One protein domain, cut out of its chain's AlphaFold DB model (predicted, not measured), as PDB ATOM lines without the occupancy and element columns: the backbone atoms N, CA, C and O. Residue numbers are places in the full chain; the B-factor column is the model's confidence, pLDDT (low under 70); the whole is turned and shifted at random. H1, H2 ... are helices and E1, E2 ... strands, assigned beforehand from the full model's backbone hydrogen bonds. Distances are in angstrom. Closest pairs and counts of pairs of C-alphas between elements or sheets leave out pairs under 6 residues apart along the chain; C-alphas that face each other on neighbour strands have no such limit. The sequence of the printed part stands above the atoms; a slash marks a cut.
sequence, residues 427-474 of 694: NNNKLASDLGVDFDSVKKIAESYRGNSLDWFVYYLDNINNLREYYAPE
ATOM      1  N   ASN A 427      40.777   5.825  -6.279       92.25
ATOM      2  CA  ASN A 427      41.465   6.416  -5.135       92.25
ATOM      3  C   ASN A 427      42.986   6.284  -5.287       92.25
ATOM      4  O   ASN A 427      43.476   5.460  -6.063       92.25
ATOM      5  N   ASN A 428      43.733   7.066  -4.504       91.44
ATOM      6  CA  ASN A 428      45.196   7.121  -4.573       91.44
ATOM      7  C   ASN A 428      45.869   5.740  -4.528       91.44
ATOM      8  O   ASN A 428      46.792   5.470  -5.287       91.44
ATOM      9  N   ASN A 429      45.383   4.851  -3.655       89.62
ATOM     10  CA  ASN A 429      45.951   3.513  -3.485       89.62
ATOM     11  C   ASN A 429      45.706   2.636  -4.714       89.62
ATOM     12  O   ASN A 429      46.604   1.921  -5.152       89.62
ATOM     13  N   LYS A 430      44.490   2.691  -5.269       90.44
ATOM     14  CA  LYS A 430      44.129   1.931  -6.465       90.44
ATOM     15  C   LYS A 430      44.928   2.414  -7.673       90.44
ATOM     16  O   LYS A 430      45.492   1.587  -8.376       90.44
ATOM     17  N   LEU A 431      45.040   3.728  -7.858       92.50
ATOM     18  CA  LEU A 431      45.803   4.310  -8.960       92.50
ATOM     19  C   LEU A 431      47.306   3.995  -8.855       92.50
ATOM     20  O   LEU A 431      47.912   3.599  -9.844       92.50
ATOM     21  N   ALA A 432      47.892   4.073  -7.657       91.31
ATOM     22  CA  ALA A 432      49.290   3.691  -7.429       91.31
ATOM     23  C   ALA A 432      49.546   2.206  -7.712       91.31
ATOM     24  O   ALA A 432      50.533   1.860  -8.358       91.31
ATOM     25  N   SER A 433      48.628   1.337  -7.279       90.44
ATOM     26  CA  SER A 433      48.700  -0.097  -7.556       90.44
ATOM     27  C   SER A 433      48.565  -0.416  -9.044       90.44
ATOM     28  O   SER A 433      49.282  -1.289  -9.520       90.44
ATOM     29  N   ASP A 434      47.661   0.254  -9.765       89.31
ATOM     30  CA  ASP A 434      47.470   0.050 -11.208       89.31
ATOM     31  C   ASP A 434      48.716   0.467 -12.001       89.31
ATOM     32  O   ASP A 434      49.055  -0.159 -13.001       89.31
ATOM     33  N   LEU A 435      49.416   1.502 -11.526       88.06
ATOM     34  CA  LEU A 435      50.613   2.052 -12.156       88.06
ATOM     35  C   LEU A 435      51.927   1.405 -11.695       88.06
ATOM     36  O   LEU A 435      52.975   1.685 -12.272       88.06
ATOM     37  N   GLY A 436      51.899   0.563 -10.658       86.25
ATOM     38  CA  GLY A 436      53.101  -0.061 -10.096       86.25
ATOM     39  C   GLY A 436      54.079   0.935  -9.460       86.25
ATOM     40  O   GLY A 436      55.287   0.699  -9.478       86.25
ATOM     41  N   VAL A 437      53.581   2.050  -8.914       88.50
ATOM     42  CA  VAL A 437      54.400   3.109  -8.296       88.50
ATOM     43  C   VAL A 437      54.062   3.320  -6.821       88.50
ATOM     44  O   VAL A 437      53.060   2.824  -6.307       88.50
ATOM     45  N   ASP A 438      54.896   4.093  -6.122       87.06
ATOM     46  CA  ASP A 438      54.628   4.483  -4.745       87.06
ATOM     47  C   ASP A 438      53.420   5.433  -4.635       87.06
ATOM     48  O   ASP A 438      53.164   6.283  -5.495       87.06
ATOM     49  N   PHE A 439      52.673   5.298  -3.535       88.12
ATOM     50  CA  PHE A 439      51.469   6.090  -3.276       88.12
ATOM     51  C   PHE A 439      51.752   7.599  -3.185       88.12
ATOM     52  O   PHE A 439      50.861   8.406  -3.463       88.12
ATOM     53  N   ASP A 440      52.969   7.980  -2.784       87.81
ATOM     54  CA  ASP A 440      53.386   9.373  -2.649       87.81
ATOM     55  C   ASP A 440      53.632  10.022  -4.014       87.81
ATOM     56  O   ASP A 440      53.328  11.203  -4.180       87.81
ATOM     57  N   SER A 441      54.131   9.281  -5.005       85.00
ATOM     58  CA  SER A 441      54.299   9.759  -6.381       85.00
ATOM     59  C   SER A 441      52.954  10.127  -7.001       85.00
ATOM     60  O   SER A 441      52.803  11.247  -7.488       85.00
ATOM     61  N   VAL A 442      51.960   9.235  -6.910       90.06
ATOM     62  CA  VAL A 442      50.590   9.507  -7.385       90.06
ATOM     63  C   VAL A 442      50.004  10.715  -6.663       90.06
ATOM     64  O   VAL A 442      49.508  11.639  -7.304       90.06
ATOM     65  N   LYS A 443      50.124  10.750  -5.330       90.62
ATOM     66  CA  LYS A 443      49.595  11.845  -4.516       90.62
ATOM     67  C   LYS A 443      50.234  13.184  -4.871       90.62
ATOM     68  O   LYS A 443      49.515  14.161  -5.023       90.62
ATOM     69  N   LYS A 444      51.562  13.251  -5.017       86.94
ATOM     70  CA  LYS A 444      52.281  14.489  -5.373       86.94
ATOM     71  C   LYS A 444      51.841  15.039  -6.725       86.94
ATOM     72  O   LYS A 444      51.678  16.251  -6.846       86.94
ATOM     73  N   ILE A 445      51.655  14.162  -7.712       85.81
ATOM     74  CA  ILE A 445      51.182  14.563  -9.039       85.81
ATOM     75  C   ILE A 445      49.737  15.045  -8.938       85.81
ATOM     76  O   ILE A 445      49.475  16.195  -9.279       85.81
ATOM     77  N   ALA A 446      48.830  14.238  -8.379       87.94
ATOM     78  CA  ALA A 446      47.421  14.600  -8.226       87.94
ATOM     79  C   ALA A 446      47.249  15.934  -7.478       87.94
ATOM     80  O   ALA A 446      46.566  16.833  -7.960       87.94
ATOM     81  N   GLU A 447      47.952  16.128  -6.359       87.12
ATOM     82  CA  GLU A 447      47.869  17.345  -5.543       87.12
ATOM     83  C   GLU A 447      48.277  18.613  -6.313       87.12
ATOM     84  O   GLU A 447      47.748  19.694  -6.048       87.12
ATOM     85  N   SER A 448      49.166  18.500  -7.309       80.88
ATOM     86  CA  SER A 448      49.542  19.634  -8.167       80.88
ATOM     87  C   SER A 448      48.377  20.156  -9.022       80.88
ATOM     88  O   SER A 448      48.364  21.333  -9.387       80.88
ATOM     89  N   TYR A 449      47.360  19.318  -9.255       80.12
ATOM     90  CA  TYR A 449      46.135  19.654  -9.983       80.12
ATOM     91  C   TYR A 449      44.967  20.041  -9.071       80.12
ATOM     92  O   TYR A 449      43.928  20.464  -9.576       80.12
ATOM     93  N   ARG A 450      45.123  19.983  -7.740       77.69
ATOM     94  CA  ARG A 450      44.041  20.328  -6.798       77.69
ATOM     95  C   ARG A 450      43.552  21.769  -6.946       77.69
ATOM     96  O   ARG A 450      42.377  22.045  -6.736       77.69
ATOM     97  N   GLY A 451      44.433  22.683  -7.351       66.62
ATOM     98  CA  GLY A 451      44.065  24.072  -7.638       66.62
ATOM     99  C   GLY A 451      43.288  24.283  -8.945       66.62
ATOM    100  O   GLY A 451      42.819  25.393  -9.161       66.62
ATOM    101  N   ASN A 452      43.174  23.263  -9.808       66.12
ATOM    102  CA  ASN A 452      42.620  23.395 -11.162       66.12
ATOM    103  C   ASN A 452      41.152  22.968 -11.246       66.12
ATOM    104  O   ASN A 452      40.397  23.535 -12.024       66.12
ATOM    105  N   SER A 453      40.759  21.953 -10.474       63.31
ATOM    106  CA  SER A 453      39.377  21.483 -10.405       63.31
ATOM    107  C   SER A 453      39.161  20.731  -9.097       63.31
ATOM    108  O   SER A 453      39.702  19.643  -8.897       63.31
ATOM    109  N   LEU A 454      38.378  21.322  -8.191       66.00
ATOM    110  CA  LEU A 454      37.955  20.664  -6.948       66.00
ATOM    111  C   LEU A 454      37.069  19.447  -7.242       66.00
ATOM    112  O   LEU A 454      37.139  18.457  -6.518       66.00
ATOM    113  N   ASP A 455      36.329  19.482  -8.351       72.94
ATOM    114  CA  ASP A 455      35.410  18.423  -8.775       72.94
ATOM    115  C   ASP A 455      36.141  17.141  -9.196       72.94
ATOM    116  O   ASP A 455      35.526  16.086  -9.328       72.94
ATOM    117  N   TRP A 456      37.464  17.196  -9.375       80.12
ATOM    118  CA  TRP A 456      38.281  16.006  -9.603       80.12
ATOM    119  C   TRP A 456      38.616  15.232  -8.328       80.12
ATOM    120  O   TRP A 456      39.145  14.128  -8.433       80.12
ATOM    121  N   PHE A 457      38.315  15.780  -7.148       83.00
ATOM    122  CA  PHE A 457      38.609  15.188  -5.846       83.00
ATOM    123  C   PHE A 457      37.307  15.006  -5.070       83.00
ATOM    124  O   PHE A 457      36.809  15.932  -4.433       83.00
ATOM    125  N   VAL A 458      36.754  13.795  -5.103       77.56
ATOM    126  CA  VAL A 458      35.460  13.498  -4.473       77.56
ATOM    127  C   VAL A 458      35.606  12.357  -3.482       77.56
ATOM    128  O   VAL A 458      36.348  11.404  -3.707       77.56
ATOM    129  N   TYR A 459      34.898  12.449  -2.360       77.50
ATOM    130  CA  TYR A 459      34.893  11.401  -1.352       77.50
ATOM    131  C   TYR A 459      33.818  10.358  -1.660       77.50
ATOM    132  O   TYR A 459      32.632  10.671  -1.630       77.50
ATOM    133  N   TYR A 460      34.239   9.114  -1.882       81.06
ATOM    134  CA  TYR A 460      33.345   7.967  -2.051       81.06
ATOM    135  C   TYR A 460      33.673   6.863  -1.050       81.06
ATOM    136  O   TYR A 460      34.763   6.815  -0.467       81.06
ATOM    137  N   LEU A 461      32.720   5.955  -0.851       78.69
ATOM    138  CA  LEU A 461      32.937   4.753  -0.058       78.69
ATOM    139  C   LEU A 461      33.813   3.751  -0.824       78.69
ATOM    140  O   LEU A 461      33.529   3.403  -1.972       78.69
ATOM    141  N   ASP A 462      34.872   3.271  -0.169       75.94
ATOM    142  CA  ASP A 462      35.676   2.151  -0.658       75.94
ATOM    143  C   ASP A 462      34.935   0.806  -0.519       75.94
ATOM    144  O   ASP A 462      33.846   0.718   0.050       75.94
ATOM    145  N   ASN A 463      35.538  -0.282  -1.009       69.19
ATOM    146  CA  ASN A 463      34.944  -1.627  -0.943       69.19
ATOM    147  C   ASN A 463      34.694  -2.129   0.497       69.19
ATOM    148  O   ASN A 463      34.019  -3.137   0.683       69.19
ATOM    149  N   ILE A 464      35.234  -1.441   1.509       66.44
ATOM    150  CA  ILE A 464      35.112  -1.739   2.943       66.44
ATOM    151  C   ILE A 464      34.265  -0.643   3.643       66.44
ATOM    152  O   ILE A 464      34.205  -0.573   4.869       66.44
ATOM    153  N   ASN A 465      33.563   0.197   2.871       67.38
ATOM    154  CA  ASN A 465      32.731   1.320   3.316       67.38
ATOM    155  C   ASN A 465      33.475   2.381   4.149       67.38
ATOM    156  O   ASN A 465      32.881   3.025   5.017       67.38
ATOM    157  N   ASN A 466      34.769   2.590   3.898       71.19
ATOM    158  CA  ASN A 466      35.470   3.771   4.397       71.19
ATOM    159  C   ASN A 466      35.357   4.904   3.387       71.19
ATOM    160  O   ASN A 466      35.603   4.707   2.198       71.19
ATOM    161  N   LEU A 467      35.079   6.104   3.883       70.50
ATOM    162  CA  LEU A 467      35.123   7.303   3.066       70.50
ATOM    163  C   LEU A 467      36.581   7.598   2.680       70.50
ATOM    164  O   LEU A 467      37.428   7.820   3.550       70.50
ATOM    165  N   ARG A 468      36.877   7.570   1.382       80.44
ATOM    166  CA  ARG A 468      38.193   7.895   0.821       80.44
ATOM    167  C   ARG A 468      38.039   8.909  -0.295       80.44
ATOM    168  O   ARG A 468      37.018   8.935  -0.963       80.44
ATOM    169  N   GLU A 469      39.073   9.711  -0.500       85.12
ATOM    170  CA  GLU A 469      39.150  10.602  -1.652       85.12
ATOM    171  C   GLU A 469      39.483   9.788  -2.913       85.12
ATOM    172  O   GLU A 469      40.413   8.972  -2.924       85.12
ATOM    173  N   TYR A 470      38.694   9.998  -3.956       90.25
ATOM    174  CA  TYR A 470      38.837   9.434  -5.286       90.25
ATOM    175  C   TYR A 470      39.113  10.546  -6.286       90.25
ATOM    176  O   TYR A 470      38.619  11.667  -6.154       90.25
ATOM    177  N   TYR A 471      39.883  10.186  -7.302       91.38
ATOM    178  CA  TYR A 471      40.246  11.045  -8.407       91.38
ATOM    179  C   TYR A 471      39.343  10.760  -9.604       91.38
ATOM    180  O   TYR A 471      39.077   9.593  -9.920       91.38
ATOM    181  N   ALA A 472      38.894  11.824 -10.267       88.31
ATOM    182  CA  ALA A 472      38.123  11.721 -11.499       88.31
ATOM    183  C   ALA A 472      38.921  10.994 -12.604       88.31
ATOM    184  O   ALA A 472      40.160  11.041 -12.596       88.31
ATOM    185  N   PRO A 473      38.254  10.330 -13.566       88.12
ATOM    186  CA  PRO A 473      38.918   9.613 -14.657       88.12
ATOM    187  C   PRO A 473      39.902  10.480 -15.457       88.12
ATOM    188  O   PRO A 473      40.952  10.000 -15.882       88.12
ATOM    189  N   GLU A 474      39.592  11.762 -15.642       85.38
ATOM    190  CA  GLU A 474      40.437  12.739 -16.332       85.38
ATOM    191  C   GLU A 474      41.749  12.968 -15.577       85.38
ATOM    192  O   GLU A 474      42.824  12.918 -16.174       85.38
TER     193      GLU A 474
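AT A GLANCE: This is residues 427 to 474 of the 694 residues of an uncharacterized protein of candidate division SR1 bacterium RAAC1_SR1_1 (UniProt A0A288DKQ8). What does one see first? Two short helices, H1 and H2, make a V beside a two-stranded hairpin of E1 and E2, and residues 428 to 431 of H1 are next to E2. What is printed, and in what order? There are 48 residues with H1, H2, E1 and E2 along the chain, the class is mixed, helices and strands, and the sheet E1 - E2 is antiparallel. How large is it? It is compact, with a radius of gyration of the C-alphas of 10.7 A and spans of 29 by 25 by 16 A.

HOW THE PARTS SIT: How do the helices stand? H1, residues 428 to 435, and H2, residues 439 to 448, touch, their closest C-alphas being those of Ala 432 and Phe 439, 5.3 A apart. Their lines are only just about perpendicular, at 71 degrees. In both helices every O i to N i+4 pair is within hydrogen-bond range. How do the strands pair? E1, residues 457 to 461, and E2, residues 467 to 471, form a hairpin, antiparallel at 139 degrees between their directions. N 458 and O 470 are within hydrogen-bond range at 3.0 A, and N 470 and O 458 at 2.7 A. Where do helices and strands come near? The closest C-alphas of H1 and E2 are those of Asn 428 and Tyr 470, 6.8 A apart. H1 and E1 are apart, and H2 and E2 are only just apart, at 8.0 A.

IN THESE COORDINATES: Where does H1 begin? C-alpha 428 is at (45.196, 7.121, -4.573). How long are the elements? H1 measures 10.6 A, H2 14.5 A, E1 13.2 A and E2 13.1 A from first to last C-alpha. Where does E2 end? C-alpha 471 is at (40.246, 11.045, -8.407).

THE WHOLE: Which C-alphas are farthest apart? Those of Asn 452 and Ile 464, at 29.8 A. Are there cuts or long links? The printed part has no cut; the links H1 to H2 and E1 to E2 are tight, and H2 to E1 is short, with 8 residues. Where is confidence low? Residues 451 to 454 and 463 to 465 have pLDDT under 70; the mean of the printed part is 82.2.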